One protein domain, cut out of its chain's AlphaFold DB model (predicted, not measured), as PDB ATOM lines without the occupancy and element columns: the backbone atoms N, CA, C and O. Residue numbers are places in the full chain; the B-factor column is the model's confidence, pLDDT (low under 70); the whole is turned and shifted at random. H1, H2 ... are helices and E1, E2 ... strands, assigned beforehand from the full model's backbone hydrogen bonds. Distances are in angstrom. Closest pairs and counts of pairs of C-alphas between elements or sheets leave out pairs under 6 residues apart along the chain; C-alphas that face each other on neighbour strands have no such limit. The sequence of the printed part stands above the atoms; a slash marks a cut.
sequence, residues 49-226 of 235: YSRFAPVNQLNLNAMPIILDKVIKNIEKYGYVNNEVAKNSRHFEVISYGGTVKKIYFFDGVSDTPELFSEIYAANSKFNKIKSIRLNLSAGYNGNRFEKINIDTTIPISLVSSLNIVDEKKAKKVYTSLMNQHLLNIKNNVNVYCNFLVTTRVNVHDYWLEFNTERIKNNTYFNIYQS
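Overview. This is residues 49 to 226 of the 235 residues of an uncharacterized protein of Acinetobacter bereziniae (UniProt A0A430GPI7). One twisted antiparallel sheet of seven strands has three helices, H3, H4 and H5, in a layer over one face: H3 towards the E1 edge, H4 over the middle, the long H5 over the E7 edge. A small hairpin, E5 and E6, runs on from the end of E4, and two short helices, H1 and H2, only graze the sheet. The printed part has 178 residues, in the order H1 H2 H3 E1 E2 E3 E4 E5 E6 H4 H5 E7 E8 E9; the large sheet's order is E1 E2 E3 E4 E9 E8 E7, and the class is mixed, helices and strands. It is compact, with a radius of gyration of the C-alphas of 15.7 A, and spans 43 by 36 by 34 A.

Along the chain. H1, residues 49 to 52, begins at C-alpha 49 (-34.502, 14.881, -40.638). H2 is residues 54 to 57 and H3 residues 67 to 76, 14.3 A long. E1 is residues 90 to 96, E2 100 to 106, E3 115 to 121 and E4 128 to 135, 20.9 A. E5 is residues 137 to 140 and E6 145 to 149. H4 is residues 153 to 161; H5, residues 167 to 186, is 28.4 A long and begins at C-alpha 167 (-61.022, 20.437, -26.608). E7, residues 196 to 203, and E8, residues 206 to 213, are each 22.3 A long. E9, residues 219 to 225, ends at C-alpha 225 (-53.831, 18.542, -44.376).

Arrangement. E1 to E4 and E7 to E9 are meanders, each strand the antiparallel neighbour of the one before. N and O pairs within hydrogen-bond range are N 92 and O 104 at 2.9 A for E1 and E2, N 117 and O 103 at 2.8 A for E2 and E3, N 118 and O 133 at 2.7 A for E3 and E4, N 134 and O 221 at 2.8 A for E4 and E9, N 222 and O 209 at 2.7 A for E9 and E8, and N 210 and O 199 at 2.8 A for E8 and E7. In the hairpin of E5 and E6, N 138 and O 147 are 2.9 A apart. H5 has a height of 9.0 A over the sheet and lies over E7 and, only just, E8, on which 3 of its C-alphas fall; the closest C-alphas of H5 and E7, His 181 and Thr 199, are 5.5 A apart. With residues 167 to 174 alone H5 touches H4, at a steep tilt of 53 degrees, opposite ways; Ser 160 and Glu 167 have their closest C-alphas, 5.6 A apart. H4 touches H3, with the C-alphas of Val 70 and Ser 161 closest at 5.1 A. In H3, H4 and H5 every O i to N i+4 pair is within hydrogen-bond range; H1 and H2 are too short for one.

Size, cuts and confidence. The C-alphas farthest apart, of Val 84 and Cys 193, are 44.5 A apart. The printed part has no cut, and its one long link is H3 to E1. The pLDDT is under 70 at residues 49 to 52, 83 to 86, 122, 124 to 125, 191 and 193 to 195.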
ATOM      1  N   TYR A  49     -33.119  14.936 -41.147       62.69
ATOM      2  CA  TYR A  49     -34.502  14.881 -40.638       62.69
ATOM      3  C   TYR A  49     -35.466  15.775 -41.441       62.69
ATOM      4  O   TYR A  49     -36.561  15.347 -41.816       62.69
ATOM      5  N   SER A  50     -35.032  16.995 -41.781       63.00
ATOM      6  CA  SER A  50     -35.839  17.954 -42.540       63.00
ATOM      7  C   SER A  50     -36.195  17.459 -43.942       63.00
ATOM      8  O   SER A  50     -37.198  17.898 -44.494       63.00
ATOM      9  N   ARG A  51     -35.416  16.549 -44.529       63.69
ATOM     10  CA  ARG A  51     -35.707  15.973 -45.845       63.69
ATOM     11  C   ARG A  51     -36.619  14.751 -45.760       63.69
ATOM     12  O   ARG A  51     -37.396  14.520 -46.676       63.69
ATOM     13  N   PHE A  52     -36.519  13.978 -44.683       66.69
ATOM     14  CA  PHE A  52     -37.060  12.619 -44.651       66.69
ATOM     15  C   PHE A  52     -38.264  12.417 -43.727       66.69
ATOM     16  O   PHE A  52     -38.913  11.375 -43.818       66.69
ATOM     17  N   ALA A  53     -38.607  13.382 -42.867       78.25
ATOM     18  CA  ALA A  53     -39.846  13.297 -42.098       78.25
ATOM     19  C   ALA A  53     -41.059  13.172 -43.051       78.25
ATOM     20  O   ALA A  53     -41.150  13.968 -43.988       78.25
ATOM     21  N   PRO A  54     -41.989  12.221 -42.828       81.75
ATOM     22  CA  PRO A  54     -43.119  11.951 -43.716       81.75
ATOM     23  C   PRO A  54     -43.897  13.198 -44.143       81.75
ATOM     24  O   PRO A  54     -44.122  13.384 -45.330       81.75
ATOM     25  N   VAL A  55     -44.207  14.109 -43.213       85.44
ATOM     26  CA  VAL A  55     -44.854  15.399 -43.524       85.44
ATOM     27  C   VAL A  55     -44.129  16.238 -44.593       85.44
ATOM     28  O   VAL A  55     -44.782  16.953 -45.347       85.44
ATOM     29  N   ASN A  56     -42.798  16.155 -44.691       84.06
ATOM     30  CA  ASN A  56     -41.999  16.943 -45.637       84.06
ATOM     31  C   ASN A  56     -41.976  16.346 -47.052       84.06
ATOM     32  O   ASN A  56     -41.521  17.013 -47.976       84.06
ATOM     33  N   GLN A  57     -42.456  15.112 -47.220       82.88
ATOM     34  CA  GLN A  57     -42.559  14.441 -48.519       82.88
ATOM     35  C   GLN A  57     -43.876  14.772 -49.238       82.88
ATOM     36  O   GLN A  57     -44.038  14.438 -50.404       82.88
ATOM     37  N   LEU A  58     -44.821  15.404 -48.533       88.06
ATOM     38  CA  LEU A  58     -46.197  15.566 -48.988       88.06
ATOM     39  C   LEU A  58     -46.453  16.952 -49.567       88.06
ATOM     40  O   LEU A  58     -45.985  17.974 -49.053       88.06
ATOM     41  N   ASN A  59     -47.343  17.001 -50.551       89.31
ATOM     42  CA  ASN A  59     -48.001  18.236 -50.936       89.31
ATOM     43  C   ASN A  59     -49.075  18.584 -49.900       89.31
ATOM     44  O   ASN A  59     -50.091  17.896 -49.741       89.31
ATOM     45  N   LEU A  60     -48.827  19.667 -49.162       91.75
ATOM     46  CA  LEU A  60     -49.708  20.126 -48.092       91.75
ATOM     47  C   LEU A  60     -50.770  21.092 -48.617       91.75
ATOM     48  O   LEU A  60     -50.464  22.078 -49.296       91.75
ATOM     49  N   ASN A  61     -52.017  20.840 -48.230       91.19
ATOM     50  CA  ASN A  61     -53.136  21.731 -48.498       91.19
ATOM     51  C   ASN A  61     -53.093  22.938 -47.556       91.19
ATOM     52  O   ASN A  61     -52.721  22.837 -46.387       91.19
ATOM     53  N   ALA A  62     -53.514  24.094 -48.064       90.00
ATOM     54  CA  ALA A  62     -53.645  25.293 -47.252       90.00
ATOM     55  C   ALA A  62     -54.857  25.174 -46.312       90.00
ATOM     56  O   ALA A  62     -55.997  25.100 -46.770       90.00
ATOM     57  N   MET A  63     -54.606  25.225 -45.009       89.62
ATOM     58  CA  MET A  63     -55.605  25.151 -43.947       89.62
ATOM     59  C   MET A  63     -55.974  26.562 -43.480       89.62
ATOM     60  O   MET A  63     -55.072  27.390 -43.296       89.62
ATOM     61  N   PRO A  64     -57.261  26.877 -43.270       85.50
ATOM     62  CA  PRO A  64     -57.649  28.153 -42.682       85.50
ATOM     63  C   PRO A  64     -57.180  28.226 -41.225       85.50
ATOM     64  O   PRO A  64     -57.305  27.261 -40.474       85.50
ATOM     65  N   ILE A  65     -56.673  29.385 -40.809       82.69
ATOM     66  CA  ILE A  65     -56.338  29.635 -39.407       82.69
ATOM     67  C   ILE A  65     -56.713  31.056 -39.008       82.69
ATOM     68  O   ILE A  65     -56.624  31.993 -39.801       82.69
ATOM     69  N   ILE A  66     -57.110  31.207 -37.749       81.50
ATOM     70  CA  ILE A  66     -57.285  32.500 -37.098       81.50
ATOM     71  C   ILE A  66     -56.201  32.574 -36.026       81.50
ATOM     72  O   ILE A  66     -56.341  31.954 -34.975       81.50
ATOM     73  N   LEU A  67     -55.099  33.279 -36.296       77.81
ATOM     74  CA  LEU A  67     -53.964  33.345 -35.365       77.81
ATOM     75  C   LEU A  67     -54.387  33.880 -33.988       77.81
ATOM     76  O   LEU A  67     -53.987  33.322 -32.973       77.81
ATOM     77  N   ASP A  68     -55.285  34.863 -33.946       82.44
ATOM     78  CA  ASP A  68     -55.847  35.383 -32.692       82.44
ATOM     79  C   ASP A  68     -56.554  34.303 -31.870       82.44
ATOM     80  O   ASP A  68     -56.569  34.353 -30.644       82.44
ATOM     81  N   LYS A  69     -57.138  33.297 -32.528       86.38
ATOM     82  CA  LYS A  69     -57.748  32.159 -31.843       86.38
ATOM     83  C   LYS A  69     -56.694  31.222 -31.260       86.38
ATOM     84  O   LYS A  69     -56.901  30.702 -30.170       86.38
ATOM     85  N   VAL A  70     -55.578  31.021 -31.961       83.12
ATOM     86  CA  VAL A  70     -54.421  30.276 -31.436       83.12
ATOM     87  C   VAL A  70     -53.906  30.957 -30.169       83.12
ATOM     88  O   VAL A  70     -53.806  30.313 -29.131       83.12
ATOM     89  N   ILE A  71     -53.671  32.270 -30.248       84.44
ATOM     90  CA  ILE A  71     -53.206  33.120 -29.144       84.44
ATOM     91  C   ILE A  71     -54.168  33.025 -27.954       84.44
ATOM     92  O   ILE A  71     -53.759  32.603 -26.879       84.44
ATOM     93  N   LYS A  72     -55.466  33.289 -28.158       87.88
ATOM     94  CA  LYS A  72     -56.482  33.210 -27.091       87.88
ATOM     95  C   LYS A  72     -56.583  31.825 -26.451       87.88
ATOM     96  O   LYS A  72     -56.814  31.711 -25.249       87.88
ATOM     97  N   ASN A  73     -56.432  30.762 -27.241       86.50
ATOM     98  CA  ASN A  73     -56.441  29.401 -26.713       86.50
ATOM     99  C   ASN A  73     -55.209  29.124 -25.845       86.50
ATOM    100  O   ASN A  73     -55.352  28.486 -24.810       86.50
ATOM    101  N   ILE A  74     -54.026  29.596 -26.246       84.69
ATOM    102  CA  ILE A  74     -52.799  29.495 -25.442       84.69
ATOM    103  C   ILE A  74     -52.963  30.292 -24.137       84.69
ATOM    104  O   ILE A  74     -52.691  29.764 -23.059       84.69
ATOM    105  N   GLU A  75     -53.504  31.511 -24.216       86.69
ATOM    106  CA  GLU A  75     -53.747  32.384 -23.059       86.69
ATOM    107  C   GLU A  75     -54.710  31.773 -22.032       86.69
ATOM    108  O   GLU A  75     -54.485  31.878 -20.825       86.69
ATOM    109  N   LYS A  76     -55.739  31.039 -22.484       86.69
ATOM    110  CA  LYS A  76     -56.656  30.286 -21.607       86.69
ATOM    111  C   LYS A  76     -55.921  29.312 -20.672       86.69
ATOM    112  O   LYS A  76     -56.427  29.013 -19.593       86.69
ATOM    113  N   TYR A  77     -54.743  28.825 -21.059       80.12
ATOM    114  CA  TYR A  77     -53.934  27.905 -20.256       80.12
ATOM    115  C   TYR A  77     -52.907  28.602 -19.349       80.12
ATOM    116  O   TYR A  77     -51.988  27.956 -18.843       80.12
ATOM    117  N   GLY A  78     -53.072  29.908 -19.113       79.75
ATOM    118  CA  GLY A  78     -52.252  30.676 -18.176       79.75
ATOM    119  C   GLY A  78     -50.924  31.158 -18.756       79.75
ATOM    120  O   GLY A  78     -50.053  31.572 -17.998       79.75
ATOM    121  N   TYR A  79     -50.767  31.091 -20.078       84.31
ATOM    122  CA  TYR A  79     -49.651  31.712 -20.778       84.31
ATOM    123  C   TYR A  79     -49.964  33.180 -21.070       84.31
ATOM    124  O   TYR A  79     -51.070  33.509 -21.488       84.31
ATOM    125  N   VAL A  80     -48.990  34.066 -20.899       84.69
ATOM    126  CA  VAL A  80     -49.137  35.491 -21.225       84.69
ATOM    127  C   VAL A  80     -48.328  35.828 -22.477       84.69
ATOM    128  O   VAL A  80     -47.190  35.393 -22.624       84.69
ATOM    129  N   ASN A  81     -48.904  36.609 -23.388       80.00
ATOM    130  CA  ASN A  81     -48.210  37.112 -24.573       80.00
ATOM    131  C   ASN A  81     -47.341  38.331 -24.209       80.00
ATOM    132  O   ASN A  81     -47.783  39.469 -24.388       80.00
ATOM    133  N   ASN A  82     -46.172  38.128 -23.592       70.00
ATOM    134  CA  ASN A  82     -45.306  39.242 -23.193       70.00
ATOM    135  C   ASN A  82     -43.845  38.820 -22.948       70.00
ATOM    136  O   ASN A  82     -43.593  37.958 -22.110       70.00
ATOM    137  N   GLU A  83     -42.899  39.512 -23.591       57.50
ATOM    138  CA  GLU A  83     -41.437  39.370 -23.410       57.50
ATOM    139  C   GLU A  83     -40.965  39.806 -22.002       57.50
ATOM    140  O   GLU A  83     -39.887  39.445 -21.537       57.50
ATOM    141  N   VAL A  84     -41.773  40.595 -21.279       58.03
ATOM    142  CA  VAL A  84     -41.397  41.166 -19.968       58.03
ATOM    143  C   VAL A  84     -41.769  40.242 -18.794       58.03
ATOM    144  O   VAL A  84     -41.373  40.467 -17.649       58.03
ATOM    145  N   ALA A  85     -42.517  39.166 -19.047       61.47
ATOM    146  CA  ALA A  85     -43.122  38.331 -18.013       61.47
ATOM    147  C   ALA A  85     -42.193  37.199 -17.525       61.47
ATOM    148  O   ALA A  85     -42.592  36.037 -17.463       61.47
ATOM    149  N   LYS A  86     -40.959  37.549 -17.129       63.50
ATOM    150  CA  LYS A  86     -39.896  36.592 -16.758       63.50
ATOM    151  C   LYS A  86     -40.258  35.619 -15.632       63.50
ATOM    152  O   LYS A  86     -39.713  34.527 -15.595       63.50
ATOM    153  N   ASN A  87     -41.196  35.991 -14.759       72.06
ATOM    154  CA  ASN A  87     -41.591  35.202 -13.584       72.06
ATOM    155  C   ASN A  87     -42.910  34.432 -13.776       72.06
ATOM    156  O   ASN A  87     -43.528  34.000 -12.803       72.06
ATOM    157  N   SER A  88     -43.400  34.315 -15.012       80.25
ATOM    158  CA  SER A  88     -44.639  33.597 -15.320       80.25
ATOM    159  C   SER A  88     -44.539  32.856 -16.643       80.25
ATOM    160  O   SER A  88     -43.716  33.197 -17.493       80.25
ATOM    161  N   ARG A  89     -45.416  31.867 -16.837       85.12
ATOM    162  CA  ARG A  89     -45.569  31.206 -18.132       85.12
ATOM    163  C   ARG A  89     -45.928  32.235 -19.191       85.12
ATOM    164  O   ARG A  89     -46.939  32.930 -19.079       85.12
ATOM    165  N   HIS A  90     -45.113  32.319 -20.224       87.25
ATOM    166  CA  HIS A  90     -45.308  33.274 -21.302       87.25
ATOM    167  C   HIS A  90     -44.935  32.654 -22.638       87.25
ATOM    168  O   HIS A  90     -44.369  31.559 -22.708       87.25
ATOM    169  N   PHE A  91     -45.324  33.328 -23.709       87.50
ATOM    170  CA  PHE A  91     -44.904  32.964 -25.047       87.50
ATOM    171  C   PHE A  91     -44.516  34.193 -25.845       87.50
ATOM    172  O   PHE A  91     -45.055  35.282 -25.646       87.50
ATOM    173  N   GLU A  92     -43.607  33.978 -26.785       87.38
ATOM    174  CA  GLU A  92     -43.099  35.003 -27.685       87.38
ATOM    175  C   GLU A  92     -43.355  34.573 -29.124       87.38
ATOM    176  O   GLU A  92     -43.078  33.430 -29.503       87.38
ATOM    177  N   VAL A  93     -43.888  35.482 -29.941       86.69
ATOM    178  CA  VAL A  93     -44.181  35.220 -31.354       86.69
ATOM    179  C   VAL A  93     -43.205  35.993 -32.227       86.69
ATOM    180  O   VAL A  93     -43.317  37.206 -32.379       86.69
ATOM    181  N   ILE A  94     -42.297  35.275 -32.882       86.75
ATOM    182  CA  ILE A  94     -41.291  35.858 -33.770       86.75
ATOM    183  C   ILE A  94     -41.631  35.506 -35.218       86.75
ATOM    184  O   ILE A  94     -41.891  34.348 -35.558       86.75
ATOM    185  N   SER A  95     -41.622  36.506 -36.099       84.44
ATOM    186  CA  SER A  95     -41.790  36.284 -37.539       84.44
ATOM    187  C   SER A  95     -40.434  36.004 -38.183       84.44
ATOM    188  O   SER A  95     -39.502  36.789 -38.044       84.44
ATOM    189  N   TYR A  96     -40.334  34.888 -38.899       78.44
ATOM    190  CA  TYR A  96     -39.145  34.475 -39.635       78.44
ATOM    191  C   TYR A  96     -39.443  34.521 -41.133       78.44
ATOM    192  O   TYR A  96     -40.168  33.685 -41.680       78.44
ATOM    193  N   GLY A  97     -38.889  35.529 -41.803       75.31
ATOM    194  CA  GLY A  97     -39.235  35.822 -43.191       75.31
ATOM    195  C   GLY A  97     -40.722  36.154 -43.373       75.31
ATOM    196  O   GLY A  97     -41.448  36.435 -42.420       75.31
ATOM    197  N   GLY A  98     -41.191  36.128 -44.623       77.69
ATOM    198  CA  GLY A  98     -42.582  36.456 -44.961       77.69
ATOM    199  C   GLY A  98     -43.589  35.314 -44.767       77.69
ATOM    200  O   GLY A  98     -44.776  35.520 -45.012       77.69
ATOM    201  N   THR A  99     -43.141  34.109 -44.391       82.56
ATOM    202  CA  THR A  99     -43.962  32.885 -44.465       82.56
ATOM    203  C   THR A  99     -43.853  31.954 -43.259       82.56
ATOM    204  O   THR A  99     -44.515  30.920 -43.253       82.56
ATOM    205  N   VAL A 100     -43.052  32.269 -42.237       84.88
ATOM    206  CA  VAL A 100     -42.956  31.451 -41.017       84.88
ATOM    207  C   VAL A 100     -43.162  32.322 -39.784       84.88
ATOM    208  O   VAL A 100     -42.599  33.406 -39.673       84.88
ATOM    209  N   LYS A 101     -43.963  31.839 -38.837       86.50
ATOM    210  CA  LYS A 101     -44.019  32.369 -37.470       86.50
ATOM    211  C   LYS A 101     -43.536  31.295 -36.517       86.50
ATOM    212  O   LYS A 101     -43.963  30.151 -36.639       86.50
ATOM    213  N   LYS A 102     -42.672  31.651 -35.576       88.94
ATOM    214  CA  LYS A 102     -42.292  30.771 -34.473       88.94
ATOM    215  C   LYS A 102     -42.909  31.283 -33.185       88.94
ATOM    216  O   LYS A 102     -42.893  32.486 -32.946       88.94
ATOM    217  N   ILE A 103     -43.460  30.372 -32.393       87.88
ATOM    218  CA  ILE A 103     -43.961  30.669 -31.053       87.88
ATOM    219  C   ILE A 103     -43.078  29.924 -30.063       87.88
ATOM    220  O   ILE A 103     -43.045  28.692 -30.091       87.88
ATOM    221  N   TYR A 104     -42.364  30.662 -29.228       88.44
ATOM    222  CA  TYR A 104     -41.537  30.132 -28.150       88.44
ATOM    223  C   TYR A 104     -42.348  30.130 -26.865       88.44
ATOM    224  O   TYR A 104     -43.036  31.107 -26.593       88.44
ATOM    225  N   PHE A 105     -42.293  29.046 -26.098       87.25
ATOM    226  CA  PHE A 105     -43.053  28.898 -24.862       87.25
ATOM    227  C   PHE A 105     -42.096  28.755 -23.688       87.25
ATOM    228  O   PHE A 105     -41.197  27.913 -23.710       87.25
ATOM    229  N   PHE A 106     -42.323  29.556 -22.657       86.19
ATOM    230  CA  PHE A 106     -41.485  29.642 -21.473       86.19
ATOM    231  C   PHE A 106     -42.292  29.237 -20.246       86.19
ATOM    232  O   PHE A 106     -43.472  29.578 -20.117       86.19
ATOM    233  N   ASP A 107     -41.650  28.522 -19.326       80.94
ATOM    234  CA  ASP A 107     -42.278  28.065 -18.087       80.94
ATOM    235  C   ASP A 107     -42.247  29.117 -16.962       80.94
ATOM    236  O   ASP A 107     -42.927  28.946 -15.948       80.94
ATOM    237  N   GLY A 108     -41.516  30.219 -17.174       74.75
ATOM    238  CA  GLY A 108     -41.347  31.325 -16.230       74.75
ATOM    239  C   GLY A 108     -40.205  31.142 -15.228       74.75
ATOM    240  O   GLY A 108     -40.126  31.914 -14.277       74.75
ATOM    241  N   VAL A 109     -39.358  30.118 -15.394       73.00
ATOM    242  CA  VAL A 109     -38.194  29.867 -14.520       73.00
ATOM    243  C   VAL A 109     -36.873  30.068 -15.265       73.00
ATOM    244  O   VAL A 109     -35.881  30.462 -14.652       73.00
ATOM    245  N   SER A 110     -36.849  29.820 -16.578       74.25
ATOM    246  CA  SER A 110     -35.657  29.949 -17.423       74.25
ATOM    247  C   SER A 110     -35.820  31.014 -18.509       74.25
ATOM    248  O   SER A 110     -36.897  31.158 -19.084       74.25
ATOM    249  N   ASP A 111     -34.716  31.684 -18.864       73.25
ATOM    250  CA  ASP A 111     -34.617  32.505 -20.084       73.25
ATOM    251  C   ASP A 111     -34.557  31.630 -21.364       73.25
ATOM    252  O   ASP A 111     -34.541  32.143 -22.481       73.25
ATOM    253  N   THR A 112     -34.507  30.298 -21.234       80.00
ATOM    254  CA  THR A 112     -34.588  29.358 -22.363       80.00
ATOM    255  C   THR A 112     -36.003  28.798 -22.515       80.00
ATOM    256  O   THR A 112     -36.557  28.317 -21.523       80.00
ATOM    257  N   PRO A 113     -36.567  28.743 -23.735       76.81
ATOM    258  CA  PRO A 113     -37.898  28.186 -23.948       76.81
ATOM    259  C   PRO A 113     -37.948  26.687 -23.610       76.81
ATOM    260  O   PRO A 113     -37.026  25.938 -23.939       76.81
ATOM    261  N   GLU A 114     -39.049  26.244 -22.998       80.81
ATOM    262  CA  GLU A 114     -39.326  24.827 -22.707       80.81
ATOM    263  C   GLU A 114     -39.631  24.054 -24.001       80.81
ATOM    264  O   GLU A 114     -39.257  22.892 -24.153       80.81
ATOM    265  N   LEU A 115     -40.323  24.707 -24.936       83.00
ATOM    266  CA  LEU A 115     -40.721  24.167 -26.232       83.00
ATOM    267  C   LEU A 115     -40.953  25.313 -27.224       83.00
ATOM    268  O   LEU A 115     -41.146  26.468 -26.839       83.00
ATOM    269  N   PHE A 116     -40.950  25.005 -28.518       81.75
ATOM    270  CA  PHE A 116     -41.289  25.984 -29.550       81.75
ATOM    271  C   PHE A 116     -42.104  25.356 -30.674       81.75
ATOM    272  O   PHE A 116     -41.934  24.185 -31.017       81.75
ATOM    273  N   SER A 117     -42.975  26.160 -31.276       79.38
ATOM    274  CA  SER A 117     -43.712  25.802 -32.482       79.38
ATOM    275  C   SER A 117     -43.280  26.643 -33.674       79.38
ATOM    276  O   SER A 117     -42.888  27.797 -33.529       79.38
ATOM    277  N   GLU A 118     -43.382  26.062 -34.859       82.81
ATOM    278  CA  GLU A 118     -43.208  26.696 -36.153       82.81
ATOM    279  C   GLU A 118     -44.529  26.575 -36.920       82.81
ATOM    280  O   GLU A 118     -45.023  25.480 -37.195       82.81
ATOM    281  N   ILE A 119     -45.116  27.718 -37.250       80.88
ATOM    282  CA  ILE A 119     -46.347  27.849 -38.020       80.88
ATOM    283  C   ILE A 119     -45.963  28.319 -39.421       80.88
ATOM    284  O   ILE A 119     -45.515  29.453 -39.617       80.88
ATOM    285  N   TYR A 120     -46.148  27.439 -40.401       80.62
ATOM    286  CA  TYR A 120     -45.790  27.679 -41.795       80.62
ATOM    287  C   TYR A 120     -46.988  28.252 -42.549       80.62
ATOM    288  O   TYR A 120     -47.995  27.570 -42.736       80.62
ATOM    289  N   ALA A 121     -46.894  29.494 -43.015       74.88
ATOM    290  CA  ALA A 121     -47.962  30.152 -43.754       74.88
ATOM    291  C   ALA A 121     -47.992  29.749 -45.231       74.88
ATOM    292  O   ALA A 121     -46.964  29.601 -45.887       74.88
ATOM    293  N   ALA A 122     -49.202  29.634 -45.773       69.75
ATOM    294  CA  ALA A 122     -49.423  29.485 -47.208       69.75
ATOM    295  C   ALA A 122     -49.412  30.840 -47.940       69.75
ATOM    296  O   ALA A 122     -49.310  30.873 -49.163       69.75
ATOM    297  N   ASN A 123     -49.545  31.952 -47.209       71.44
ATOM    298  CA  ASN A 123     -49.455  33.310 -47.740       71.44
ATOM    299  C   ASN A 123     -48.924  34.291 -46.681       71.44
ATOM    300  O   ASN A 123     -48.979  34.019 -45.484       71.44
ATOM    301  N   SER A 124     -48.475  35.468 -47.118       69.81
ATOM    302  CA  SER A 124     -47.921  36.514 -46.243       69.81
ATOM    303  C   SER A 124     -48.928  37.137 -45.270       69.81
ATOM    304  O   SER A 124     -48.528  37.792 -44.313       69.81
ATOM    305  N   LYS A 125     -50.235  36.930 -45.479       69.94
ATOM    306  CA  LYS A 125     -51.301  37.413 -44.585       69.94
ATOM    307  C   LYS A 125     -51.572  36.465 -43.412       69.94
ATOM    308  O   LYS A 125     -52.384  36.804 -42.559       69.94
ATOM    309  N   PHE A 126     -50.935  35.288 -43.363       74.12
ATOM    310  CA  PHE A 126     -51.066  34.296 -42.281       74.12
ATOM    311  C   PHE A 126     -52.507  33.858 -41.954       74.12
ATOM    312  O   PHE A 126     -52.760  33.295 -40.894       74.12
ATOM    313  N   ASN A 127     -53.460  34.057 -42.868       77.44
ATOM    314  CA  ASN A 127     -54.833  33.561 -42.714       77.44
ATOM    315  C   ASN A 127     -55.011  32.132 -43.260       77.44
ATOM    316  O   ASN A 127     -56.069  31.519 -43.111       77.44
ATOM    317  N   LYS A 128     -53.967  31.605 -43.906       83.31
ATOM    318  CA  LYS A 128     -53.855  30.217 -44.345       83.31
ATOM    319  C   LYS A 128     -52.474  29.685 -43.987       83.31
ATOM    320  O   LYS A 128     -51.477  30.370 -44.224       83.31
ATOM    321  N   ILE A 129     -52.406  28.458 -43.483       86.50
ATOM    322  CA  ILE A 129     -51.154  27.772 -43.137       86.50
ATOM    323  C   ILE A 129     -51.031  26.442 -43.875       86.50
ATOM    324  O   ILE A 129     -52.035  25.813 -44.188       86.50
ATOM    325  N   LYS A 130     -49.804  26.015 -44.167       88.75
ATOM    326  CA  LYS A 130     -49.520  24.681 -44.713       88.75
ATOM    327  C   LYS A 130     -49.384  23.638 -43.605       88.75
ATOM    328  O   LYS A 130     -49.850  22.515 -43.763       88.75
ATOM    329  N   SER A 131     -48.775  24.011 -42.482       90.69
ATOM    330  CA  SER A 131     -48.579  23.118 -41.340       90.69
ATOM    331  C   SER A 131     -48.287  23.883 -40.051       90.69
ATOM    332  O   SER A 131     -47.831  25.031 -40.069       90.69
ATOM    333  N   ILE A 132     -48.537  23.214 -38.928       91.25
ATOM    334  CA  ILE A 132     -48.005  23.563 -37.608       91.25
ATOM    335  C   ILE A 132     -47.049  22.447 -37.206       91.25
ATOM    336  O   ILE A 132     -47.415  21.275 -37.290       91.25
ATOM    337  N   ARG A 133     -45.849  22.800 -36.754       92.56
ATOM    338  CA  ARG A 133     -44.856  21.878 -36.199       92.56
ATOM    339  C   ARG A 133     -44.514  22.315 -34.787       92.56
ATOM    340  O   ARG A 133     -44.158  23.464 -34.582       92.56
ATOM    341  N   LEU A 134     -44.582  21.417 -33.822       93.19
ATOM    342  CA  LEU A 134     -44.238  21.670 -32.430       93.19
ATOM    343  C   LEU A 134     -43.052  20.789 -32.042       93.19
ATOM    344  O   LEU A 134     -43.153  19.570 -32.143       93.19
ATOM    345  N   ASN A 135     -41.940  21.396 -31.628       92.06
ATOM    346  CA  ASN A 135     -40.798  20.671 -31.081       92.06
ATOM    347  C   ASN A 135     -41.082  20.297 -29.622       92.06
ATOM    348  O   ASN A 135     -41.441  21.163 -28.826       92.06
ATOM    349  N   LEU A 136     -40.922  19.017 -29.296       93.00
ATOM    350  CA  LEU A 136     -41.145  18.464 -27.962       93.00
ATOM    351  C   LEU A 136     -39.855  17.970 -27.303       93.00
ATOM    352  O   LEU A 136     -39.893  17.503 -26.170       93.00
ATOM    353  N   SER A 137     -38.718  18.023 -27.986       90.19
ATOM    354  CA  SER A 137     -37.455  17.533 -27.448       90.19
ATOM    355  C   SER A 137     -36.868  18.450 -26.380       90.19
ATOM    356  O   SER A 137     -36.852  19.669 -26.532       90.19
ATOM    357  N   ALA A 138     -36.322  17.849 -25.323       87.88
ATOM    358  CA  ALA A 138     -35.699  18.556 -24.208       87.88
ATOM    359  C   ALA A 138     -34.427  17.845 -23.711       87.88
ATOM    360  O   ALA A 138     -34.236  16.647 -23.932       87.88
ATOM    361  N   GLY A 139     -33.552  18.598 -23.032       85.62
ATOM    362  CA  GLY A 139     -32.308  18.080 -22.448       85.62
ATOM    363  C   GLY A 139     -31.300  17.629 -23.504       85.62
ATOM    364  O   GLY A 139     -31.051  16.438 -23.653       85.62
ATOM    365  N   TYR A 140     -30.760  18.562 -24.294       84.31
ATOM    366  CA  TYR A 140     -29.711  18.239 -25.266       84.31
ATOM    367  C   TYR A 140     -28.351  18.127 -24.569       84.31
ATOM    368  O   TYR A 140     -27.869  19.103 -24.001       84.31
ATOM    369  N   ASN A 141     -27.698  16.969 -24.664       81.88
ATOM    370  CA  ASN A 141     -26.414  16.713 -23.995       81.88
ATOM    371  C   ASN A 141     -25.173  16.950 -24.875       81.88
ATOM    372  O   ASN A 141     -24.098  16.418 -24.610       81.88
ATOM    373  N   GLY A 142     -25.321  17.695 -25.972       81.12
ATOM    374  CA  GLY A 142     -24.263  17.888 -26.970       81.12
ATOM    375  C   GLY A 142     -24.275  16.847 -28.091       81.12
ATOM    376  O   GLY A 142     -23.766  17.127 -29.175       81.12
ATOM    377  N   ASN A 143     -24.916  15.690 -27.884       81.44
ATOM    378  CA  ASN A 143     -25.060  14.658 -28.910       81.44
ATOM    379  C   ASN A 143     -26.517  14.391 -29.309       81.44
ATOM    380  O   ASN A 143     -26.810  14.362 -30.500       81.44
ATOM    381  N   ARG A 144     -27.422  14.187 -28.348       85.88
ATOM    382  CA  ARG A 144     -28.845  13.878 -28.583       85.88
ATOM    383  C   ARG A 144     -29.721  14.498 -27.497       85.88
ATOM    384  O   ARG A 144     -29.217  14.900 -26.451       85.88
ATOM    385  N   PHE A 145     -31.022  14.555 -27.745       88.25
ATOM    386  CA  PHE A 145     -32.016  14.882 -26.731       88.25
ATOM    387  C   PHE A 145     -32.275  13.688 -25.810       88.25
ATOM    388  O   PHE A 145     -32.347  12.534 -26.245       88.25
ATOM    389  N   GLU A 146     -32.412  13.973 -24.523       90.38
ATOM    390  CA  GLU A 146     -32.590  12.966 -23.473       90.38
ATOM    391  C   GLU A 146     -34.060  12.760 -23.109       90.38
ATOM    392  O   GLU A 146     -34.421  11.731 -22.531       90.38
ATOM    393  N   LYS A 147     -34.925  13.721 -23.463       92.12
ATOM    394  CA  LYS A 147     -36.323  13.755 -23.027       92.12
ATOM    395  C   LYS A 147     -37.275  14.219 -24.132       92.12
ATOM    396  O   LYS A 147     -36.891  14.986 -25.015       92.12
ATOM    397  N   ILE A 148     -38.536  13.799 -24.025       91.81
ATOM    398  CA  ILE A 148     -39.683  14.321 -24.783       91.81
ATOM    399  C   ILE A 148     -40.650  14.968 -23.792       91.81
ATOM    400  O   ILE A 148     -41.050  14.328 -22.820       91.81
ATOM    401  N   ASN A 149     -41.055  16.208 -24.045       90.75
ATOM    402  CA  ASN A 149     -42.132  16.874 -23.329       90.75
ATOM    403  C   ASN A 149     -43.475  16.223 -23.697       90.75
ATOM    404  O   ASN A 149     -43.881  16.209 -24.862       90.75
ATOM    405  N   ILE A 150     -44.151  15.661 -22.700       90.88
ATOM    406  CA  ILE A 150     -45.446  14.989 -22.850       90.88
ATOM    407  C   ILE A 150     -46.608  15.833 -22.315       90.88
ATOM    408  O   ILE A 150     -47.744  15.352 -22.259       90.88
ATOM    409  N   ASP A 151     -46.353  17.095 -21.954       87.94
ATOM    410  CA  ASP A 151     -47.394  18.046 -21.595       87.94
ATOM    411  C   ASP A 151     -48.371  18.228 -22.767       87.94
ATOM    412  O   ASP A 151     -48.008  18.453 -23.924       87.94
ATOM    413  N   THR A 152     -49.656  18.077 -22.462       87.81
ATOM    414  CA  THR A 152     -50.711  18.081 -23.478       87.81
ATOM    415  C   THR A 152     -51.260  19.478 -23.772       87.81
ATOM    416  O   THR A 152     -51.960  19.663 -24.764       87.81
ATOM    417  N   THR A 153     -50.962  20.462 -22.925       86.81
ATOM    418  CA  THR A 153     -51.606  21.782 -22.884       86.81
ATOM    419  C   THR A 153     -51.432  22.537 -24.198       86.81
ATOM    420  O   THR A 153     -52.414  22.884 -24.858       86.81
ATOM    421  N   ILE A 154     -50.181  22.736 -24.621       87.56
ATOM    422  CA  ILE A 154     -49.866  23.456 -25.858       87.56
ATOM    423  C   ILE A 154     -50.387  22.712 -27.099       87.56
ATOM    424  O   ILE A 154     -51.141  23.323 -27.863       87.56
ATOM    425  N   PRO A 155     -50.104  21.409 -27.299       89.88
ATOM    426  CA  PRO A 155     -50.644  20.660 -28.433       89.88
ATOM    427  C   PRO A 155     -52.176  20.694 -28.544       89.88
ATOM    428  O   PRO A 155     -52.706  20.889 -29.639       89.88
ATOM    429  N   ILE A 156     -52.907  20.552 -27.429       89.69
ATOM    430  CA  ILE A 156     -54.379  20.625 -27.419       89.69
ATOM    431  C   ILE A 156     -54.857  22.022 -27.824       89.69
ATOM    432  O   ILE A 156     -55.810  22.139 -28.602       89.69
ATOM    433  N   SER A 157     -54.196  23.081 -27.342       85.62
ATOM    434  CA  SER A 157     -54.527  24.461 -27.722       85.62
ATOM    435  C   SER A 157     -54.398  24.675 -29.238       85.62
ATOM    436  O   SER A 157     -55.296  25.247 -29.862       85.62
ATOM    437  N   LEU A 158     -53.343  24.117 -29.846       88.12
ATOM    438  CA  LEU A 158     -53.080  24.197 -31.282       88.12
ATOM    439  C   LEU A 158     -54.137  23.422 -32.079       88.12
ATOM    440  O   LEU A 158     -54.744  23.984 -32.988       88.12
ATOM    441  N   VAL A 159     -54.434  22.171 -31.711       89.56
ATOM    442  CA  VAL A 159     -55.448  21.351 -32.406       89.56
ATOM    443  C   VAL A 159     -56.844  21.978 -32.309       89.56
ATOM    444  O   VAL A 159     -57.555  22.076 -33.309       89.56
ATOM    445  N   SER A 160     -57.237  22.442 -31.122       85.56
ATOM    446  CA  SER A 160     -58.551  23.065 -30.902       85.56
ATOM    447  C   SER A 160     -58.693  24.428 -31.595       85.56
ATOM    448  O   SER A 160     -59.797  24.808 -31.995       85.56
ATOM    449  N   SER A 161     -57.591  25.158 -31.805       85.62
ATOM    450  CA  SER A 161     -57.612  26.438 -32.530       85.62
ATOM    451  C   SER A 161     -58.036  26.282 -33.995       85.62
ATOM    452  O   SER A 161     -58.686  27.173 -34.546       85.62
ATOM    453  N   LEU A 162     -57.754  25.119 -34.590       85.56
ATOM    454  CA  LEU A 162     -58.069  24.781 -35.977       85.56
ATOM    455  C   LEU A 162     -59.514  24.303 -36.182       85.56
ATOM    456  O   LEU A 162     -59.889  23.985 -37.306       85.56
ATOM    457  N   ASN A 163     -60.343  24.257 -35.127       85.19
ATOM    458  CA  ASN A 163     -61.735  23.785 -35.195       85.19
ATOM    459  C   ASN A 163     -61.905  22.363 -35.760       85.19
ATOM    460  O   ASN A 163     -62.975  22.018 -36.253       85.19
ATOM    461  N   ILE A 164     -60.870  21.527 -35.679       84.88
ATOM    462  CA  ILE A 164     -60.926  20.141 -36.165       84.88
ATOM    463  C   ILE A 164     -61.879  19.328 -35.282       84.88
ATOM    464  O   ILE A 164     -62.705  18.557 -35.764       84.88
ATOM    465  N   VAL A 165     -61.747  19.502 -33.965       88.25
ATOM    466  CA  VAL A 165     -62.523  18.843 -32.913       88.25
ATOM    467  C   VAL A 165     -62.597  19.746 -31.680       88.25
ATOM    468  O   VAL A 165     -61.784  20.660 -31.530       88.25
ATOM    469  N   ASP A 166     -63.544  19.477 -30.777       88.62
ATOM    470  CA  ASP A 166     -63.593  20.142 -29.471       88.62
ATOM    471  C   ASP A 166     -62.375  19.797 -28.588       88.62
ATOM    472  O   ASP A 166     -61.638  18.842 -28.842       88.62
ATOM    473  N   GLU A 167     -62.167  20.573 -27.521       87.56
ATOM    474  CA  GLU A 167     -61.022  20.437 -26.608       87.56
ATOM    475  C   GLU A 167     -60.941  19.048 -25.945       87.56
ATOM    476  O   GLU A 167     -59.856  18.475 -25.803       87.56
ATOM    477  N   LYS A 168     -62.086  18.454 -25.586       90.94
ATOM    478  CA  LYS A 168     -62.151  17.137 -24.934       90.94
ATOM    479  C   LYS A 168     -61.721  16.035 -25.899       90.94
ATOM    480  O   LYS A 168     -60.954  15.140 -25.528       90.94
ATOM    481  N   LYS A 169     -62.195  16.091 -27.142       91.38
ATOM    482  CA  LYS A 169     -61.830  15.159 -28.209       91.38
ATOM    483  C   LYS A 169     -60.386  15.390 -28.661       91.38
ATOM    484  O   LYS A 169     -59.678  14.403 -28.835       91.38
ATOM    485  N   ALA A 170     -59.915  16.638 -28.744       91.12
ATOM    486  CA  ALA A 170     -58.510  16.969 -29.008       91.12
ATOM    487  C   ALA A 170     -57.584  16.321 -27.970       91.12
ATOM    488  O   ALA A 170     -56.647  15.616 -28.345       91.12
ATOM    489  N   LYS A 171     -57.902  16.467 -26.675       92.19
ATOM    490  CA  LYS A 171     -57.171  15.815 -25.580       92.19
ATOM    491  C   LYS A 171     -57.122  14.303 -25.748       92.19
ATOM    492  O   LYS A 171     -56.046  13.715 -25.714       92.19
ATOM    493  N   LYS A 172     -58.278  13.670 -25.974       94.12
ATOM    494  CA  LYS A 172     -58.365  12.213 -26.148       94.12
ATOM    495  C   LYS A 172     -57.505  11.727 -27.318       94.12
ATOM    496  O   LYS A 172     -56.766  10.759 -27.161       94.12
ATOM    497  N   VAL A 173     -57.601  12.389 -28.471       94.12
ATOM    498  CA  VAL A 173     -56.836  12.022 -29.668       94.12
ATOM    499  C   VAL A 173     -55.339  12.211 -29.433       94.12
ATOM    500  O   VAL A 173     -54.578  11.277 -29.676       94.12
ATOM    501  N   TYR A 174     -54.918  13.371 -28.918       94.00
ATOM    502  CA  TYR A 174     -53.507  13.666 -28.668       94.00
ATOM    503  C   TYR A 174     -52.884  12.678 -27.680       94.00
ATOM    504  O   TYR A 174     -51.861  12.072 -27.984       94.00
ATOM    505  N   THR A 175     -53.520  12.452 -26.524       94.19
ATOM    506  CA  THR A 175     -53.009  11.519 -25.509       94.19
ATOM    507  C   THR A 175     -52.927  10.091 -26.044       94.19
ATOM    508  O   THR A 175     -51.925   9.414 -25.825       94.19
ATOM    509  N   SER A 176     -53.945   9.631 -26.780       95.50
ATOM    510  CA  SER A 176     -53.918   8.298 -27.395       95.50
ATOM    511  C   SER A 176     -52.769   8.163 -28.394       95.50
ATOM    512  O   SER A 176     -52.052   7.162 -28.376       95.50
ATOM    513  N   LEU A 177     -52.581   9.172 -29.249       96.50
ATOM    514  CA  LEU A 177     -51.529   9.186 -30.256       96.50
ATOM    515  C   LEU A 177     -50.132   9.233 -29.614       96.50
ATOM    516  O   LEU A 177     -49.254   8.478 -30.025       96.50
ATOM    517  N   MET A 178     -49.944  10.061 -28.580       95.56
ATOM    518  CA  MET A 178     -48.693  10.162 -27.824       95.56
ATOM    519  C   MET A 178     -48.348   8.825 -27.162       95.56
ATOM    520  O   MET A 178     -47.251   8.314 -27.352       95.56
ATOM    521  N   ASN A 179     -49.296   8.200 -26.459       94.69
ATOM    522  CA  ASN A 179     -49.063   6.909 -25.805       94.69
ATOM    523  C   ASN A 179     -48.648   5.822 -26.806       94.69
ATOM    524  O   ASN A 179     -47.708   5.070 -26.548       94.69
ATOM    525  N   GLN A 180     -49.306   5.769 -27.967       95.56
ATOM    526  CA  GLN A 180     -48.917   4.858 -29.042       95.56
ATOM    527  C   GLN A 180     -47.519   5.186 -29.585       95.56
ATOM    528  O   GLN A 180     -46.735   4.280 -29.854       95.56
ATOM    529  N   HIS A 181     -47.180   6.468 -29.735       94.69
ATOM    530  CA  HIS A 181     -45.857   6.890 -30.181       94.69
ATOM    531  C   HIS A 181     -44.748   6.482 -29.209       94.69
ATOM    532  O   HIS A 181     -43.768   5.870 -29.628       94.69
ATOM    533  N   LEU A 182     -44.932   6.727 -27.912       93.38
ATOM    534  CA  LEU A 182     -43.980   6.317 -26.880       93.38
ATOM    535  C   LEU A 182     -43.816   4.793 -26.827       93.38
ATOM    536  O   LEU A 182     -42.701   4.297 -26.677       93.38
ATOM    537  N   LEU A 183     -44.904   4.035 -27.001       92.88
ATOM    538  CA  LEU A 183     -44.839   2.575 -27.100       92.88
ATOM    539  C   LEU A 183     -44.036   2.125 -28.332       92.88
ATOM    540  O   LEU A 183     -43.191   1.239 -28.222       92.88
ATOM    541  N   ASN A 184     -44.248   2.766 -29.484       91.25
ATOM    542  CA  ASN A 184     -43.481   2.495 -30.700       91.25
ATOM    543  C   ASN A 184     -41.985   2.798 -30.513       91.25
ATOM    544  O   ASN A 184     -41.159   2.014 -30.975       91.25
ATOM    545  N   ILE A 185     -41.631   3.875 -29.800       89.06
ATOM    546  CA  ILE A 185     -40.236   4.195 -29.450       89.06
ATOM    547  C   ILE A 185     -39.622   3.077 -28.600       89.06
ATOM    548  O   ILE A 185     -38.547   2.577 -28.933       89.06
ATOM    549  N   LYS A 186     -40.307   2.647 -27.532       87.62
ATOM    550  CA  LYS A 186     -39.826   1.562 -26.655       87.62
ATOM    551  C   LYS A 186     -39.572   0.275 -27.439       87.62
ATOM    552  O   LYS A 186     -38.507  -0.330 -27.313       87.62
ATOM    553  N   ASN A 187     -40.510  -0.068 -28.318       86.69
ATOM    554  CA  ASN A 187     -40.482  -1.279 -29.133       86.69
ATOM    555  C   ASN A 187     -39.630  -1.154 -30.412       86.69
ATOM    556  O   ASN A 187     -39.609  -2.088 -31.208       86.69
ATOM    557  N   ASN A 188     -38.940  -0.024 -30.634       78.38
ATOM    558  CA  ASN A 188     -38.165   0.260 -31.850       78.38
ATOM    559  C   ASN A 188     -38.968   0.059 -33.159       78.38
ATOM    560  O   ASN A 188     -38.423  -0.396 -34.167       78.38
ATOM    561  N   VAL A 189     -40.264   0.382 -33.159       81.81
ATOM    562  CA  VAL A 189     -41.134   0.243 -34.335       81.81
ATOM    563  C   VAL A 189     -40.831   1.370 -35.324       81.81
ATOM    564  O   VAL A 189     -41.215   2.519 -35.108       81.81
ATOM    565  N   ASN A 190     -40.169   1.035 -36.433       73.44
ATOM    566  CA  ASN A 190     -39.792   1.990 -37.474       73.44
ATOM    567  C   ASN A 190     -40.527   1.674 -38.778       73.44
ATOM    568  O   ASN A 190     -40.123   0.808 -39.544       73.44
ATOM    569  N   VAL A 191     -41.624   2.388 -39.021       69.06
ATOM    570  CA  VAL A 191     -42.481   2.171 -40.200       69.06
ATOM    571  C   VAL A 191     -41.921   2.857 -41.455       69.06
ATOM    572  O   VAL A 191     -42.225   2.440 -42.568       69.06
ATOM    573  N   TYR A 192     -41.100   3.897 -41.282       71.69
ATOM    574  CA  TYR A 192     -40.545   4.700 -42.371       71.69
ATOM    575  C   TYR A 192     -39.009   4.620 -42.320       71.69
ATOM    576  O   TYR A 192     -38.368   5.289 -41.509       71.69
ATOM    577  N   CYS A 193     -38.433   3.753 -43.165       66.25
ATOM    578  CA  CYS A 193     -36.991   3.643 -43.453       66.25
ATOM    579  C   CYS A 193     -36.054   3.310 -42.265       66.25
ATOM    580  O   CYS A 193     -34.888   3.699 -42.267       66.25
ATOM    581  N   ASN A 194     -36.498   2.596 -41.227       66.25
ATOM    582  CA  ASN A 194     -35.651   2.205 -40.080       66.25
ATOM    583  C   ASN A 194     -35.004   3.350 -39.260       66.25
ATOM    584  O   ASN A 194     -34.390   3.059 -38.232       66.25
ATOM    585  N   PHE A 195     -35.137   4.627 -39.636       69.44
ATOM    586  CA  PHE A 195     -34.450   5.756 -38.983       69.44
ATOM    587  C   PHE A 195     -35.368   6.676 -38.166       69.44
ATOM    588  O   PHE A 195     -34.879   7.538 -37.430       69.44
ATOM    589  N   LEU A 196     -36.687   6.505 -38.290       78.94
ATOM    590  CA  LEU A 196     -37.684   7.374 -37.678       78.94
ATOM    591  C   LEU A 196     -38.845   6.556 -37.118       78.94
ATOM    592  O   LEU A 196     -39.502   5.797 -37.837       78.94
ATOM    593  N   VAL A 197     -39.171   6.802 -35.853       86.56
ATOM    594  CA  VAL A 197     -40.452   6.364 -35.303       86.56
ATOM    595  C   VAL A 197     -41.492   7.388 -35.726       86.56
ATOM    596  O   VAL A 197     -41.320   8.580 -35.481       86.56
ATOM    597  N   THR A 198     -42.566   6.943 -36.376       89.44
ATOM    598  CA  THR A 198     -43.681   7.814 -36.772       89.44
ATOM    599  C   THR A 198     -45.000   7.200 -36.354       89.44
ATOM    600  O   THR A 198     -45.257   6.024 -36.615       89.44
ATOM    601  N   THR A 199     -45.857   8.022 -35.755       92.38
ATOM    602  CA  THR A 199     -47.229   7.645 -35.412       92.38
ATOM    603  C   THR A 199     -48.155   8.762 -35.858       92.38
ATOM    604  O   THR A 199     -47.935   9.916 -35.503       92.38
ATOM    605  N   ARG A 200     -49.193   8.434 -36.632       93.06
ATOM    606  CA  ARG A 200     -50.136   9.422 -37.170       93.06
ATOM    607  C   ARG A 200     -51.571   8.932 -37.128       93.06
ATOM    608  O   ARG A 200     -51.823   7.736 -37.245       93.06
ATOM    609  N   VAL A 201     -52.499   9.873 -37.032       94.25
ATOM    610  CA  VAL A 201     -53.942   9.637 -37.122       94.25
ATOM    611  C   VAL A 201     -54.582  10.705 -38.002       94.25
ATOM    612  O   VAL A 201     -54.160  11.862 -37.979       94.25
ATOM    613  N   ASN A 202     -55.585  10.311 -38.785       93.56
ATOM    614  CA  ASN A 202     -56.417  11.251 -39.527       93.56
ATOM    615  C   ASN A 202     -57.654  11.620 -38.698       93.56
ATOM    616  O   ASN A 202     -58.332  10.740 -38.164       93.56
ATOM    617  N   VAL A 203     -57.952  12.912 -38.601       92.88
ATOM    618  CA  VAL A 203     -59.138  13.451 -37.938       92.88
ATOM    619  C   VAL A 203     -59.726  14.552 -38.812       92.88
ATOM    620  O   VAL A 203     -59.135  15.620 -38.927       92.88
ATOM    621  N   HIS A 204     -60.902  14.308 -39.398       89.12
ATOM    622  CA  HIS A 204     -61.607  15.278 -40.252       89.12
ATOM    623  C   HIS A 204     -60.699  15.895 -41.337       89.12
ATOM    624  O   HIS A 204     -60.631  17.112 -41.470       89.12
ATOM    625  N   ASP A 205     -59.971  15.048 -42.074       88.88
ATOM    626  CA  ASP A 205     -59.006  15.410 -43.130       88.88
ATOM    627  C   ASP A 205     -57.691  16.049 -42.653       88.88
ATOM    628  O   ASP A 205     -56.804  16.314 -43.468       88.88
ATOM    629  N   TYR A 206     -57.513  16.236 -41.343       92.62
ATOM    630  CA  TYR A 206     -56.243  16.658 -40.755       92.62
ATOM    631  C   TYR A 206     -55.437  15.452 -40.293       92.62
ATOM    632  O   TYR A 206     -55.941  14.561 -39.611       92.62
ATOM    633  N   TRP A 207     -54.152  15.460 -40.607       95.00
ATOM    634  CA  TRP A 207     -53.176  14.550 -40.035       95.00
ATOM    635  C   TRP A 207     -52.583  15.163 -38.774       95.00
ATOM    636  O   TRP A 207     -52.089  16.291 -38.788       95.00
ATOM    637  N   LEU A 208     -52.635  14.392 -37.690       95.12
ATOM    638  CA  LEU A 208     -51.899  14.635 -36.455       95.12
ATOM    639  C   LEU A 208     -50.786  13.590 -36.395       95.12
ATOM    640  O   LEU A 208     -51.080  12.394 -36.408       95.12
ATOM    641  N   GLU A 209     -49.530  14.024 -36.380       94.69
ATOM    642  CA  GLU A 209     -48.376  13.144 -36.583       94.69
ATOM    643  C   GLU A 209     -47.255  13.444 -35.590       94.69
ATOM    644  O   GLU A 209     -46.822  14.584 -35.475       94.69
ATOM    645  N   PHE A 210     -46.748  12.414 -34.913       94.19
ATOM    646  CA  PHE A 210     -45.470  12.481 -34.211       94.19
ATOM    647  C   PHE A 210     -44.367  11.837 -35.032       94.19
ATOM    648  O   PHE A 210     -44.559  10.758 -35.599       94.19
ATOM    649  N   ASN A 211     -43.187  12.444 -34.988       91.69
ATOM    650  CA  ASN A 211     -41.965  11.905 -35.564       91.69
ATOM    651  C   ASN A 211     -40.845  12.012 -34.530       91.69
ATOM    652  O   ASN A 211     -40.636  13.106 -34.017       91.69
ATOM    653  N   THR A 212     -40.108  10.927 -34.284       89.75
ATOM    654  CA  THR A 212     -38.902  10.926 -33.437       89.75
ATOM    655  C   THR A 212     -37.712  10.352 -34.197       89.75
ATOM    656  O   THR A 212     -37.726   9.180 -34.587       89.75
ATOM    657  N   GLU A 213     -36.692  11.182 -34.416       84.69
ATOM    658  CA  GLU A 213     -35.432  10.822 -35.078       84.69
ATOM    659  C   GLU A 213     -34.571   9.913 -34.195       84.69
ATOM    660  O   GLU A 213     -34.355  10.220 -33.029       84.69
ATOM    661  N   ARG A 214     -34.001   8.832 -34.740       77.38
ATOM    662  CA  ARG A 214     -33.181   7.898 -33.946       77.38
ATOM    663  C   ARG A 214     -31.814   8.434 -33.510       77.38
ATOM    664  O   ARG A 214     -31.303   7.981 -32.491       77.38
ATOM    665  N   ILE A 215     -31.194   9.330 -34.283       78.56
ATOM    666  CA  ILE A 215     -29.828   9.808 -34.002       78.56
ATOM    667  C   ILE A 215     -29.868  10.859 -32.898       78.56
ATOM    668  O   ILE A 215     -29.247  10.701 -31.846       78.56
ATOM    669  N   LYS A 216     -30.616  11.936 -33.148       84.31
ATOM    670  CA  LYS A 216     -30.702  13.072 -32.235       84.31
ATOM    671  C   LYS A 216     -31.835  12.973 -31.226       84.31
ATOM    672  O   LYS A 216     -31.859  13.811 -30.334       84.31
ATOM    673  N   ASN A 217     -32.734  11.988 -31.318       87.06
ATOM    674  CA  ASN A 217     -33.965  11.931 -30.515       87.06
ATOM    675  C   ASN A 217     -34.829  13.194 -30.674       87.06
ATOM    676  O   ASN A 217     -35.512  13.629 -29.747       87.06
ATOM    677  N   ASN A 218     -34.757  13.819 -31.852       87.19
ATOM    678  CA  ASN A 218     -35.523  15.017 -32.138       87.19
ATOM    679  C   ASN A 218     -36.977  14.622 -32.416       87.19
ATOM    680  O   ASN A 218     -37.237  13.826 -33.323       87.19
ATOM    681  N   THR A 219     -37.903  15.151 -31.623       91.19
ATOM    682  CA  THR A 219     -39.306  14.765 -31.588       91.19
ATOM    683  C   THR A 219     -40.175  15.961 -31.921       91.19
ATOM    684  O   THR A 219     -40.173  16.973 -31.219       91.19
ATOM    685  N   TYR A 220     -40.986  15.807 -32.961       92.75
ATOM    686  CA  TYR A 220     -41.944  16.819 -33.379       92.75
ATOM    687  C   TYR A 220     -43.360  16.274 -33.416       92.75
ATOM    688  O   TYR A 220     -43.583  15.122 -33.786       92.75
ATOM    689  N   PHE A 221     -44.309  17.149 -33.100       94.88
ATOM    690  CA  PHE A 221     -45.725  16.977 -33.374       94.88
ATOM    691  C   PHE A 221     -46.140  17.889 -34.532       94.88
ATOM    692  O   PHE A 221     -45.936  19.100 -34.480       94.88
ATOM    693  N   ASN A 222     -46.720  17.321 -35.582       94.00
ATOM    694  CA  ASN A 222     -47.126  18.020 -36.791       94.00
ATOM    695  C   ASN A 222     -48.651  17.971 -36.957       94.00
ATOM    696  O   ASN A 222     -49.279  16.934 -36.733       94.00
ATOM    697  N   ILE A 223     -49.227  19.088 -37.402       94.06
ATOM    698  CA  ILE A 223     -50.630  19.217 -37.804       94.06
ATOM    699  C   ILE A 223     -50.665  19.745 -39.234       94.06
ATOM    700  O   ILE A 223     -50.115  20.814 -39.510       94.06
ATOM    701  N   TYR A 224     -51.294  19.007 -40.146       93.94
ATOM    702  CA  TYR A 224     -51.367  19.380 -41.560       93.94
ATOM    703  C   TYR A 224     -52.554  18.722 -42.273       93.94
ATOM    704  O   TYR A 224     -53.144  17.771 -41.766       93.94
ATOM    705  N   GLN A 225     -52.883  19.197 -43.473       93.56
ATOM    706  CA  GLN A 225     -53.831  18.542 -44.376       93.56
ATOM    707  C   GLN A 225     -53.098  18.052 -45.620       93.56
ATOM    708  O   GLN A 225     -52.372  18.807 -46.262       93.56
ATOM    709  N   SER A 226     -53.322  16.798 -45.992       91.62
ATOM    710  CA  SER A 226     -52.891  16.255 -47.278       91.62
ATOM    711  C   SER A 226     -53.780  15.074 -47.654       91.62
ATOM    712  O   SER A 226     -54.238  14.333 -46.781       91.62
TER     713      SER A 226